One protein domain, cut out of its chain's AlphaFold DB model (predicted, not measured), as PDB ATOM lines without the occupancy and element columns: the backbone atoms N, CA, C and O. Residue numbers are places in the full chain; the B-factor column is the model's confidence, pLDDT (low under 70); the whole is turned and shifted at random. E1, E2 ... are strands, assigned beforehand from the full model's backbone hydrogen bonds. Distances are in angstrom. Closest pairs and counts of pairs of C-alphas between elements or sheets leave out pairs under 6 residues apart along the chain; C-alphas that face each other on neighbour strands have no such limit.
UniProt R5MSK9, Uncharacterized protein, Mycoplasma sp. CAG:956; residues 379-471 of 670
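AT A GLANCE: This is residues 379 to 471 of the 670 residues of an uncharacterized protein of Mycoplasma sp. CAG:956 (UniProt R5MSK9). Two layers of strands make a small sandwich, only partly face to face: one is a strongly twisted sheet built along the long strand E8, with E7 on one side of it and E1 and E2 on the other, and the other is the hairpin E4 and E5. At a sharp turn, E3 runs on into E4 and E5 into E6, carrying the hairpin on as the pair E3 and E6, and the long link after E6 sets residues 433 to 434 between E3 and E7. The printed part has 93 residues, with eight named strands, E1 to E8 in chain order, and no named helix: the class is all strand. The three sheets, one branched and two of two strands, have antiparallel neighbours. The whole is compact, with a radius of gyration of the C-alphas of 12.6 A, and elongated, spanning 41 by 27 by 17 A.

IN THESE COORDINATES: E8, residues 459 to 470, is the longest strand at 32.9 A; its C-alpha 459 stands at (-2.658, 20.983, 57.384) and C-alpha 470 at (-13.236, 40.185, 32.799). E7, residues 446 to 454, measures 23.3 A and bends by 55 degrees at residue 451. E2, residues 387 to 392, measures 16.4 A, and E1, residues 379 to 381, begins at C-alpha 379, (-8.793, 42.920, 36.127). The shorter pairs are E3, residues 396 to 400, with E6, residues 418 to 421, and E4, residues 402 to 406, with E5, residues 411 to 415.

HOW THE PARTS SIT: E8 has staggered pairing. E7 and E8 form a hairpin, with N 447 and O 467 2.9 A apart. On the other side of E8, N 389 of E2 is 2.9 A from O 462, and N 380 of E1 is 2.8 A from O 468. The sheet E1 E2 E7 E8 and the sheet E4 E5 form a sandwich, two sheets face to face: the parts of them that face each other are 9.9 A apart centre to centre, and their best planes are 30 degrees apart. The closest C-alphas of E5 and E7, those of Phe 412 and Tyr 446, are 6.2 A apart. In the hairpin E4 and E5, N 404 and O 413 are 2.9 A apart. E3 runs on into E4 at 77 degrees and E5 into E6 at 81 degrees; N 397 of E3 is 2.9 A from O 420 of E6. Residues 433 to 434 pair antiparallel with residues 399 to 400 of E3 and with residues 448 to 449 of E7. E1 and E4 are apart, as are E3 and E8.

THE WHOLE: The two C-alphas farthest apart, those of Ser 408 and Ser 457, are 41.7 A apart. The printed part has no cut. The link from E6 to E7, residues 422 to 445, is long; the other links are tight. The mean pLDDT of the printed part is 95.4, and no printed residue is under 70.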
ATOM      1  N   ILE A 379      -9.030  43.940  35.107       97.12
ATOM      2  CA  ILE A 379      -8.793  42.920  36.127       97.12
ATOM      3  C   ILE A 379      -9.867  43.046  37.207       97.12
ATOM      4  O   ILE A 379     -10.063  44.122  37.769       97.12
ATOM      5  N   VAL A 380     -10.521  41.935  37.523       95.25
ATOM      6  CA  VAL A 380     -11.604  41.836  38.496       95.25
ATOM      7  C   VAL A 380     -11.169  40.911  39.618       95.25
ATOM      8  O   VAL A 380     -10.872  39.743  39.384       95.25
ATOM      9  N   GLU A 381     -11.166  41.414  40.851       94.88
ATOM     10  CA  GLU A 381     -11.166  40.551  42.029       94.88
ATOM     11  C   GLU A 381     -12.613  40.303  42.456       94.88
ATOM     12  O   GLU A 381     -13.333  41.250  42.773       94.88
ATOM     13  N   SER A 382     -13.026  39.039  42.527       92.94
ATOM     14  CA  SER A 382     -14.333  38.678  43.096       92.94
ATOM     15  C   SER A 382     -14.506  39.266  44.508       92.94
ATOM     16  O   SER A 382     -13.542  39.429  45.270       92.94
ATOM     17  N   ALA A 383     -15.739  39.639  44.858       92.12
ATOM     18  CA  ALA A 383     -16.022  40.308  46.128       92.12
ATOM     19  C   ALA A 383     -16.056  39.337  47.321       92.12
ATOM     20  O   ALA A 383     -15.715  39.715  48.442       92.12
ATOM     21  N   THR A 384     -16.449  38.085  47.085       90.56
ATOM     22  CA  THR A 384     -16.612  37.044  48.106       90.56
ATOM     23  C   THR A 384     -15.564  35.943  47.959       90.56
ATOM     24  O   THR A 384     -14.962  35.760  46.903       90.56
ATOM     25  N   GLN A 385     -15.315  35.210  49.047       92.75
ATOM     26  CA  GLN A 385     -14.475  34.015  49.003       92.75
ATOM     27  C   GLN A 385     -15.144  32.957  48.113       92.75
ATOM     28  O   GLN A 385     -16.305  32.620  48.331       92.75
ATOM     29  N   TYR A 386     -14.400  32.431  47.140       90.50
ATOM     30  CA  TYR A 386     -14.884  31.398  46.224       90.50
ATOM     31  C   TYR A 386     -14.884  30.025  46.897       90.50
ATOM     32  O   TYR A 386     -15.889  29.319  46.886       90.50
ATOM     33  N   SER A 387     -13.755  29.642  47.499       92.81
ATOM     34  CA  SER A 387     -13.594  28.315  48.094       92.81
ATOM     35  C   SER A 387     -12.495  28.301  49.160       92.81
ATOM     36  O   SER A 387     -11.897  29.324  49.502       92.81
ATOM     37  N   THR A 388     -12.275  27.134  49.752       95.69
ATOM     38  CA  THR A 388     -11.241  26.860  50.746       95.69
ATOM     39  C   THR A 388     -10.544  25.556  50.390       95.69
ATOM     40  O   THR A 388     -11.195  24.570  50.065       95.69
ATOM     41  N   SER A 389      -9.215  25.541  50.458       96.38
ATOM     42  CA  SER A 389      -8.397  24.355  50.197       96.38
ATOM     43  C   SER A 389      -7.570  23.959  51.408       96.38
ATOM     44  O   SER A 389      -7.182  24.793  52.221       96.38
ATOM     45  N   SER A 390      -7.288  22.661  51.515       96.25
ATOM     46  CA  SER A 390      -6.458  22.090  52.578       96.25
ATOM     47  C   SER A 390      -5.015  21.941  52.095       96.25
ATOM     48  O   SER A 390      -4.734  21.080  51.264       96.25
ATOM     49  N   TYR A 391      -4.096  22.730  52.648       96.62
ATOM     50  CA  TYR A 391      -2.668  22.662  52.330       96.62
ATOM     51  C   TYR A 391      -1.975  21.742  53.333       96.62
ATOM     52  O   TYR A 391      -1.960  22.027  54.530       96.62
ATOM     53  N   THR A 392      -1.419  20.623  52.872       95.06
ATOM     54  CA  THR A 392      -0.857  19.581  53.753       95.06
ATOM     55  C   THR A 392       0.566  19.884  54.222       95.06
ATOM     56  O   THR A 392       1.333  20.577  53.558       95.06
ATOM     57  N   ASN A 393       0.951  19.321  55.367       93.19
ATOM     58  CA  ASN A 393       2.294  19.451  55.939       93.19
ATOM     59  C   ASN A 393       3.393  18.669  55.195       93.19
ATOM     60  O   ASN A 393       4.548  18.717  55.605       93.19
ATOM     61  N   THR A 394       3.057  17.943  54.127       95.00
ATOM     62  CA  THR A 394       4.012  17.193  53.295       95.00
ATOM     63  C   THR A 394       4.276  17.855  51.947       95.00
ATOM     64  O   THR A 394       5.125  17.383  51.196       95.00
ATOM     65  N   ILE A 395       3.540  18.918  51.609       94.44
ATOM     66  CA  ILE A 395       3.558  19.540  50.285       94.44
ATOM     67  C   ILE A 395       3.828  21.039  50.421       94.44
ATOM     68  O   ILE A 395       3.202  21.728  51.229       94.44
ATOM     69  N   ALA A 396       4.759  21.543  49.611       95.88
ATOM     70  CA  ALA A 396       4.965  22.974  49.435       95.88
ATOM     71  C   ALA A 396       4.030  23.510  48.346       95.88
ATOM     72  O   ALA A 396       3.978  22.980  47.234       95.88
ATOM     73  N   TYR A 397       3.312  24.580  48.670       96.88
ATOM     74  CA  TYR A 397       2.434  25.297  47.755       96.88
ATOM     75  C   TYR A 397       3.065  26.635  47.407       96.88
ATOM     76  O   TYR A 397       3.655  27.295  48.265       96.88
ATOM     77  N   TYR A 398       2.944  27.038  46.146       97.81
ATOM     78  CA  TYR A 398       3.556  28.277  45.683       97.81
ATOM     79  C   TYR A 398       2.596  29.456  45.812       97.81
ATOM     80  O   TYR A 398       1.446  29.414  45.353       97.81
ATOM     81  N   ILE A 399       3.096  30.513  46.449       98.06
ATOM     82  CA  ILE A 399       2.394  31.777  46.665       98.06
ATOM     83  C   ILE A 399       3.305  32.955  46.301       98.06
ATOM     84  O   ILE A 399       4.527  32.825  46.323       98.06
ATOM     85  N   ALA A 400       2.732  34.116  46.002       98.25
ATOM     86  CA  ALA A 400       3.480  35.336  45.702       98.25
ATOM     87  C   ALA A 400       2.766  36.588  46.215       98.25
ATOM     88  O   ALA A 400       1.546  36.606  46.328       98.25
ATOM     89  N   LYS A 401       3.511  37.661  46.502       98.12
ATOM     90  CA  LYS A 401       2.915  38.963  46.868       98.12
ATOM     91  C   LYS A 401       2.264  39.670  45.683       98.12
ATOM     92  O   LYS A 401       1.351  40.464  45.868       98.12
ATOM     93  N   GLU A 402       2.751  39.387  44.482       97.94
ATOM     94  CA  GLU A 402       2.318  40.003  43.237       97.94
ATOM     95  C   GLU A 402       2.114  38.921  42.172       97.94
ATOM     96  O   GLU A 402       2.680  37.826  42.237       97.94
ATOM     97  N   TYR A 403       1.322  39.247  41.159       97.56
ATOM     98  CA  TYR A 403       1.206  38.474  39.930       97.56
ATOM     99  C   TYR A 403       1.577  39.360  38.739       97.56
ATOM    100  O   TYR A 403       1.610  40.587  38.842       97.56
ATOM    101  N   THR A 404       1.823  38.743  37.589       97.62
ATOM    102  CA  THR A 404       1.804  39.442  36.298       97.62
ATOM    103  C   THR A 404       0.647  38.916  35.458       97.62
ATOM    104  O   THR A 404       0.258  37.758  35.609       97.62
ATOM    105  N   TYR A 405       0.079  39.761  34.597       97.56
ATOM    106  CA  TYR A 405      -0.943  39.381  33.623       97.56
ATOM    107  C   TYR A 405      -0.441  39.712  32.219       97.56
ATOM    108  O   TYR A 405      -0.040  40.845  31.951       97.56
ATOM    109  N   ASN A 406      -0.451  38.721  31.332       96.50
ATOM    110  CA  ASN A 406      -0.067  38.881  29.941       96.50
ATOM    111  C   ASN A 406      -1.310  38.870  29.042       96.50
ATOM    112  O   ASN A 406      -1.854  37.806  28.742       96.50
ATOM    113  N   ALA A 407      -1.702  40.050  28.559       92.44
ATOM    114  CA  ALA A 407      -2.873  40.228  27.706       92.44
ATOM    115  C   ALA A 407      -2.790  39.493  26.354       92.44
ATOM    116  O   ALA A 407      -3.826  39.129  25.815       92.44
ATOM    117  N   SER A 408      -1.594  39.228  25.805       92.19
ATOM    118  CA  SER A 408      -1.469  38.533  24.509       92.19
ATOM    119  C   SER A 408      -1.723  37.029  24.591       92.19
ATOM    120  O   SER A 408      -1.926  36.382  23.570       92.19
ATOM    121  N   THR A 409      -1.696  36.472  25.804       93.88
ATOM    122  CA  THR A 409      -1.957  35.046  26.062       93.88
ATOM    123  C   THR A 409      -3.142  34.829  26.995       93.88
ATOM    124  O   THR A 409      -3.551  33.686  27.178       93.88
ATOM    125  N   ASP A 410      -3.688  35.906  27.573       94.94
ATOM    126  CA  ASP A 410      -4.703  35.876  28.626       94.94
ATOM    127  C   ASP A 410      -4.278  34.998  29.814       94.94
ATOM    128  O   ASP A 410      -4.998  34.109  30.270       94.94
ATOM    129  N   ARG A 411      -3.042  35.188  30.293       95.69
ATOM    130  CA  ARG A 411      -2.480  34.369  31.377       95.69
ATOM    131  C   ARG A 411      -1.901  35.200  32.506       95.69
ATOM    132  O   ARG A 411      -1.089  36.099  32.298       95.69
ATOM    133  N   PHE A 412      -2.266  34.810  33.717       97.12
ATOM    134  CA  PHE A 412      -1.637  35.210  34.961       97.12
ATOM    135  C   PHE A 412      -0.430  34.314  35.256       97.12
ATOM    136  O   PHE A 412      -0.466  33.113  34.981       97.12
ATOM    137  N   THR A 413       0.603  34.877  35.880       97.56
ATOM    138  CA  THR A 413       1.715  34.138  36.509       97.56
ATOM    139  C   THR A 413       2.038  34.734  37.877       97.56
ATOM    140  O   THR A 413       1.786  35.916  38.116       97.56
ATOM    141  N   LEU A 414       2.593  33.935  38.789       97.88
ATOM    142  CA  LEU A 414       3.069  34.432  40.082       97.88
ATOM    143  C   LEU A 414       4.420  35.134  39.898       97.88
ATOM    144  O   LEU A 414       5.319  34.576  39.270       97.88
ATOM    145  N   LYS A 415       4.573  36.339  40.453       97.31
ATOM    146  CA  LYS A 415       5.827  37.098  40.389       97.31
ATOM    147  C   LYS A 415       6.676  36.789  41.619       97.31
ATOM    148  O   LYS A 415       6.229  37.015  42.740       97.31
ATOM    149  N   ASP A 416       7.879  36.264  41.397       96.75
ATOM    150  CA  ASP A 416       8.826  35.852  42.444       96.75
ATOM    151  C   ASP A 416       8.201  34.907  43.501       96.75
ATOM    152  O   ASP A 416       8.174  35.225  44.695       96.75
ATOM    153  N   PRO A 417       7.642  33.748  43.087       97.38
ATOM    154  CA  PRO A 417       6.906  32.873  43.990       97.38
ATOM    155  C   PRO A 417       7.809  32.199  45.025       97.38
ATOM    156  O   PRO A 417       8.894  31.706  44.716       97.38
ATOM    157  N   ILE A 418       7.294  32.082  46.248       97.38
ATOM    158  CA  ILE A 418       7.903  31.323  47.340       97.38
ATOM    159  C   ILE A 418       7.130  30.021  47.567       97.38
ATOM    160  O   ILE A 418       5.900  29.996  47.503       97.38
ATOM    161  N   GLY A 419       7.854  28.933  47.828       97.00
ATOM    162  CA  GLY A 419       7.260  27.664  48.240       97.00
ATOM    163  C   GLY A 419       7.042  27.653  49.750       97.00
ATOM    164  O   GLY A 419       7.999  27.806  50.507       97.00
ATOM    165  N   VAL A 420       5.801  27.460  50.188       96.88
ATOM    166  CA  VAL A 420       5.434  27.405  51.609       96.88
ATOM    167  C   VAL A 420       4.828  26.043  51.912       96.88
ATOM    168  O   VAL A 420       3.865  25.623  51.272       96.88
ATOM    169  N   LEU A 421       5.409  25.327  52.878       96.25
ATOM    170  CA  LEU A 421       4.854  24.062  53.363       96.25
ATOM    171  C   LEU A 421       3.458  24.317  53.939       96.25
ATOM    172  O   LEU A 421       3.276  25.299  54.655       96.25
ATOM    173  N   GLY A 422       2.480  23.445  53.691       93.56
ATOM    174  CA  GLY A 422       1.107  23.704  54.138       93.56
ATOM    175  C   GLY A 422       0.970  23.962  55.643       93.56
ATOM    176  O   GLY A 422       0.241  24.863  56.038       93.56
ATOM    177  N   SER A 423       1.742  23.272  56.489       93.25
ATOM    178  CA  SER A 423       1.781  23.523  57.943       93.25
ATOM    179  C   SER A 423       2.452  24.837  58.352       93.25
ATOM    180  O   SER A 423       2.320  25.253  59.498       93.25
ATOM    181  N   ALA A 424       3.195  25.474  57.448       95.75
ATOM    182  CA  ALA A 424       3.840  26.767  57.662       95.75
ATOM    183  C   ALA A 424       2.976  27.947  57.185       95.75
ATOM    184  O   ALA A 424       3.380  29.096  57.341       95.75
ATOM    185  N   MET A 425       1.795  27.692  56.613       97.25
ATOM    186  CA  MET A 425       0.865  28.751  56.226       97.25
ATOM    187  C   MET A 425       0.305  29.458  57.472       97.25
ATOM    188  O   MET A 425      -0.336  28.831  58.316       97.25
ATOM    189  N   THR A 426       0.500  30.775  57.555       96.31
ATOM    190  CA  THR A 426      -0.047  31.650  58.604       96.31
ATOM    191  C   THR A 426      -0.931  32.749  58.009       96.31
ATOM    192  O   THR A 426      -1.004  32.930  56.791       96.31
ATOM    193  N   SER A 427      -1.591  33.523  58.874       96.81
ATOM    194  CA  SER A 427      -2.363  34.709  58.483       96.81
ATOM    195  C   SER A 427      -1.534  35.786  57.773       96.81
ATOM    196  O   SER A 427      -2.113  36.621  57.085       96.81
ATOM    197  N   ASP A 428      -0.202  35.757  57.878       97.38
ATOM    198  CA  ASP A 428       0.688  36.724  57.215       97.38
ATOM    199  C   ASP A 428       0.675  36.590  55.684       97.38
ATOM    200  O   ASP A 428       1.094  37.501  54.970       97.38
ATOM    201  N   TYR A 429       0.182  35.455  55.176       97.88
ATOM    202  CA  TYR A 429       0.016  35.200  53.747       97.88
ATOM    203  C   TYR A 429      -1.365  35.599  53.210       97.88
ATOM    204  O   TYR A 429      -1.630  35.437  52.019       97.88
ATOM    205  N   VAL A 430      -2.258  36.146  54.041       98.12
ATOM    206  CA  VAL A 430      -3.505  36.744  53.543       98.12
ATOM    207  C   VAL A 430      -3.169  37.919  52.617       98.12
ATOM    208  O   VAL A 430      -2.307  38.741  52.910       98.12
ATOM    209  N   GLY A 431      -3.834  37.976  51.463       98.06
ATOM    210  CA  GLY A 431      -3.558  38.934  50.392       98.06
ATOM    211  C   GLY A 431      -2.518  38.472  49.369       98.06
ATOM    212  O   GLY A 431      -2.424  39.097  48.316       98.06
ATOM    213  N   TYR A 432      -1.790  37.377  49.625       98.50
ATOM    214  CA  TYR A 432      -0.907  36.770  48.626       98.50
ATOM    215  C   TYR A 432      -1.728  36.077  47.538       98.50
ATOM    216  O   TYR A 432      -2.890  35.714  47.730       98.50
ATOM    217  N   TYR A 433      -1.088  35.858  46.398       98.25
ATOM    218  CA  TYR A 433      -1.646  35.208  45.229       98.25
ATOM    219  C   TYR A 433      -1.139  33.782  45.086       98.25
ATOM    220  O   TYR A 433       0.005  33.480  45.418       98.25
ATOM    221  N   THR A 434      -1.981  32.894  44.574       97.25
ATOM    222  CA  THR A 434      -1.650  31.485  44.373       97.25
ATOM    223  C   THR A 434      -2.457  30.890  43.224       97.25
ATOM    224  O   THR A 434      -3.538  31.365  42.890       97.25
ATOM    225  N   PHE A 435      -1.957  29.805  42.637       96.38
ATOM    226  CA  PHE A 435      -2.758  28.932  41.771       96.38
ATOM    227  C   PHE A 435      -3.285  27.702  42.514       96.38
ATOM    228  O   PHE A 435      -3.778  26.780  41.865       96.38
ATOM    229  N   ASN A 436      -3.151  27.661  43.846       94.06
ATOM    230  CA  ASN A 436      -3.440  26.471  44.645       94.06
ATOM    231  C   ASN A 436      -2.707  25.242  44.076       94.06
ATOM    232  O   ASN A 436      -3.295  24.223  43.725       94.06
ATOM    233  N   SER A 437      -1.406  25.419  43.840       93.25
ATOM    234  CA  SER A 437      -0.583  24.506  43.055       93.25
ATOM    235  C   SER A 437       0.763  24.284  43.730       93.25
ATOM    236  O   SER A 437       1.308  25.173  44.389       93.25
ATOM    237  N   THR A 438       1.319  23.100  43.502       94.06
ATOM    238  CA  THR A 438       2.659  22.686  43.931       94.06
ATOM    239  C   THR A 438       3.729  23.024  42.892       94.06
ATOM    240  O   THR A 438       4.846  22.527  42.975       94.06
ATOM    241  N   SER A 439       3.392  23.837  41.887       92.62
ATOM    242  CA  SER A 439       4.314  24.329  40.863       92.62
ATOM    243  C   SER A 439       4.344  25.857  40.839       92.62
ATOM    244  O   SER A 439       3.293  26.503  40.847       92.62
ATOM    245  N   SER A 440       5.552  26.422  40.768       89.06
ATOM    246  CA  SER A 440       5.809  27.860  40.624       89.06
ATOM    247  C   SER A 440       5.679  28.373  39.191       89.06
ATOM    248  O   SER A 440       5.539  29.576  38.997       89.06
ATOM    249  N   SER A 441       5.736  27.492  38.189       87.12
ATOM    250  CA  SER A 441       5.818  27.867  36.770       87.12
ATOM    251  C   SER A 441       4.472  27.834  36.041       87.12
ATOM    252  O   SER A 441       4.429  27.946  34.818       87.12
ATOM    253  N   GLY A 442       3.369  27.621  36.764       85.75
ATOM    254  CA  GLY A 442       2.033  27.565  36.174       85.75
ATOM    255  C   GLY A 442       1.568  28.921  35.637       85.75
ATOM    256  O   GLY A 442       1.865  29.964  36.220       85.75
ATOM    257  N   SER A 443       0.788  28.899  34.554       93.12
ATOM    258  CA  SER A 443       0.061  30.068  34.053       93.12
ATOM    259  C   SER A 443      -1.394  29.712  33.723       93.12
ATOM    260  O   SER A 443      -1.690  28.668  33.133       93.12
ATOM    261  N   ARG A 444      -2.342  30.550  34.149       93.06
ATOM    262  CA  ARG A 444      -3.797  30.297  34.048       93.06
ATOM    263  C   ARG A 444      -4.553  31.582  33.718       93.06
ATOM    264  O   ARG A 444      -3.998  32.659  33.869       93.06
ATOM    265  N   GLN A 445      -5.809  31.475  33.294       92.12
ATOM    266  CA  GLN A 445      -6.678  32.631  32.984       92.12
ATOM    267  C   GLN A 445      -7.207  33.350  34.230       92.12
ATOM    268  O   GLN A 445      -7.845  34.395  34.151       92.12
ATOM    269  N   TYR A 446      -6.919  32.788  35.397       92.88
ATOM    270  CA  TYR A 446      -7.254  33.332  36.697       92.88
ATOM    271  C   TYR A 446      -6.088  33.101  37.649       92.88
ATOM    272  O   TYR A 446      -5.359  32.117  37.508       92.88
ATOM    273  N   VAL A 447      -5.960  33.949  38.662       96.25
ATOM    274  CA  VAL A 447      -5.139  33.704  39.853       96.25
ATOM    275  C   VAL A 447      -6.020  33.833  41.089       96.25
ATOM    276  O   VAL A 447      -7.021  34.542  41.074       96.25
ATOM    277  N   TYR A 448      -5.691  33.126  42.162       97.06
ATOM    278  CA  TYR A 448      -6.419  33.253  43.414       97.06
ATOM    279  C   TYR A 448      -5.728  34.222  44.351       97.06
ATOM    280  O   TYR A 448      -4.511  34.174  44.482       97.06
ATOM    281  N   LYS A 449      -6.504  35.043  45.056       98.12
ATOM    282  CA  LYS A 449      -6.030  35.837  46.191       98.12
ATOM    283  C   LYS A 449      -6.450  35.161  47.488       98.12
ATOM    284  O   LYS A 449      -7.625  34.835  47.655       98.12
ATOM    285  N   ILE A 450      -5.505  34.951  48.396       98.31
ATOM    286  CA  ILE A 450      -5.743  34.333  49.702       98.31
ATOM    287  C   ILE A 450      -6.533  35.309  50.572       98.31
ATOM    288  O   ILE A 450      -6.121  36.450  50.777       98.31
ATOM    289  N   THR A 451      -7.669  34.858  51.093       97.62
ATOM    290  CA  THR A 451      -8.587  35.653  51.922       97.62
ATOM    291  C   THR A 451      -8.532  35.268  53.391       97.62
ATOM    292  O   THR A 451      -8.821  36.101  54.247       97.62
ATOM    293  N   SER A 452      -8.167  34.025  53.706       97.88
ATOM    294  CA  SER A 452      -8.054  33.544  55.083       97.88
ATOM    295  C   SER A 452      -7.073  32.378  55.188       97.88
ATOM    296  O   SER A 452      -6.896  31.616  54.237       97.88
ATOM    297  N   VAL A 453      -6.433  32.236  56.353       98.00
ATOM    298  CA  VAL A 453      -5.572  31.091  56.674       98.00
ATOM    299  C   VAL A 453      -5.865  30.622  58.098       98.00
ATOM    300  O   VAL A 453      -5.613  31.342  59.062       98.00
ATOM    301  N   GLY A 454      -6.383  29.404  58.228       97.25
ATOM    302  CA  GLY A 454      -6.469  28.667  59.484       97.25
ATOM    303  C   GLY A 454      -5.266  27.741  59.616       97.25
ATOM    304  O   GLY A 454      -5.253  26.668  59.012       97.25
ATOM    305  N   ALA A 455      -4.252  28.164  60.370       94.19
ATOM    306  CA  ALA A 455      -3.027  27.392  60.565       94.19
ATOM    307  C   ALA A 455      -3.295  26.067  61.305       94.19
ATOM    308  O   ALA A 455      -4.140  25.996  62.198       94.19
ATOM    309  N   GLY A 456      -2.536  25.025  60.968       92.44
ATOM    310  CA  GLY A 456      -2.619  23.729  61.635       92.44
ATOM    311  C   GLY A 456      -1.363  22.887  61.422       92.44
ATOM    312  O   GLY A 456      -0.663  23.020  60.421       92.44
ATOM    313  N   SER A 457      -1.068  22.011  62.385       89.56
ATOM    314  CA  SER A 457       0.185  21.240  62.423       89.56
ATOM    315  C   SER A 457       0.287  20.168  61.332       89.56
ATOM    316  O   SER A 457       1.381  19.885  60.849       89.56
ATOM    317  N   SER A 458      -0.842  19.581  60.923       92.12
ATOM    318  CA  SER A 458      -0.918  18.585  59.842       92.12
ATOM    319  C   SER A 458      -1.381  19.173  58.508       92.12
ATOM    320  O   SER A 458      -1.023  18.672  57.444       92.12
ATOM    321  N   ARG A 459      -2.176  20.242  58.551       94.38
ATOM    322  CA  ARG A 459      -2.658  20.983  57.384       94.38
ATOM    323  C   ARG A 459      -3.120  22.373  57.788       94.38
ATOM    324  O   ARG A 459      -3.639  22.534  58.890       94.38
ATOM    325  N   ALA A 460      -3.005  23.325  56.872       96.62
ATOM    326  CA  ALA A 460      -3.671  24.615  56.970       96.62
ATOM    327  C   ALA A 460      -4.914  24.660  56.078       96.62
ATOM    328  O   ALA A 460      -4.940  24.086  54.989       96.62
ATOM    329  N   SER A 461      -5.937  25.369  56.541       97.31
ATOM    330  CA  SER A 461      -7.119  25.719  55.756       97.31
ATOM    331  C   SER A 461      -6.890  27.077  55.099       97.31
ATOM    332  O   SER A 461      -6.655  28.054  55.805       97.31
ATOM    333  N   VAL A 462      -6.917  27.152  53.770       98.06
ATOM    334  CA  VAL A 462      -6.607  28.370  53.009       98.06
ATOM    335  C   VAL A 462      -7.830  28.773  52.197       98.06
ATOM    336  O   VAL A 462      -8.188  28.101  51.230       98.06
ATOM    337  N   GLY A 463      -8.481  29.860  52.602       97.38
ATOM    338  CA  GLY A 463      -9.577  30.472  51.863       97.38
ATOM    339  C   GLY A 463      -9.055  31.376  50.754       97.38
ATOM    340  O   GLY A 463      -8.036  32.052  50.926       97.38
ATOM    341  N   TYR A 464      -9.739  31.393  49.614       96.44
ATOM    342  CA  TYR A 464      -9.322  32.195  48.470       96.44
ATOM    343  C   TYR A 464     -10.476  32.639  47.573       96.44
ATOM    344  O   TYR A 464     -11.568  32.069  47.575       96.44
ATOM    345  N   LYS A 465     -10.204  33.672  46.775       95.06
ATOM    346  CA  LYS A 465     -11.140  34.274  45.822       95.06
ATOM    347  C   LYS A 465     -10.499  34.463  44.447       95.06
ATOM    348  O   LYS A 465      -9.274  34.558  44.355       95.06
ATOM    349  N   TYR A 466     -11.311  34.511  43.394       94.19
ATOM    350  CA  TYR A 466     -10.845  34.696  42.019       94.19
ATOM    351  C   TYR A 466     -10.323  36.107  41.755       94.19
ATOM    352  O   TYR A 466     -10.901  37.090  42.231       94.19
ATOM    353  N   VAL A 467      -9.282  36.169  40.929       95.88
ATOM    354  CA  VAL A 467      -8.811  37.340  40.194       95.88
ATOM    355  C   VAL A 467      -8.721  36.957  38.717       95.88
ATOM    356  O   VAL A 467      -7.993  36.027  38.368       95.88
ATOM    357  N   THR A 468      -9.472  37.643  37.860       94.62
ATOM    358  CA  THR A 468      -9.584  37.364  36.416       94.62
ATOM    359  C   THR A 468      -9.464  38.642  35.597       94.62
ATOM    360  O   THR A 468      -9.533  39.732  36.153       94.62
ATOM    361  N   TYR A 469      -9.273  38.535  34.281       95.44
ATOM    362  CA  TYR A 469      -9.479  39.658  33.360       95.44
ATOM    363  C   TYR A 469     -10.850  39.495  32.689       95.44
ATOM    364  O   TYR A 469     -11.043  38.578  31.889       95.44
ATOM    365  N   GLY A 470     -11.805  40.345  33.067       95.38
ATOM    366  CA  GLY A 470     -13.236  40.185  32.799       95.38
ATOM    367  C   GLY A 470     -13.990  41.519  32.789       95.38
ATOM    368  O   GLY A 470     -13.389  42.590  32.669       95.38
ATOM    369  N   THR A 471     -15.313  41.457  32.884       97.25
ATOM    370  CA  THR A 471     -16.184  42.637  32.957       97.25
ATOM    371  C   THR A 471     -16.143  43.250  34.354       97.25
ATOM    372  O   THR A 471     -16.338  42.565  35.357       97.25
TER     373      THR A 471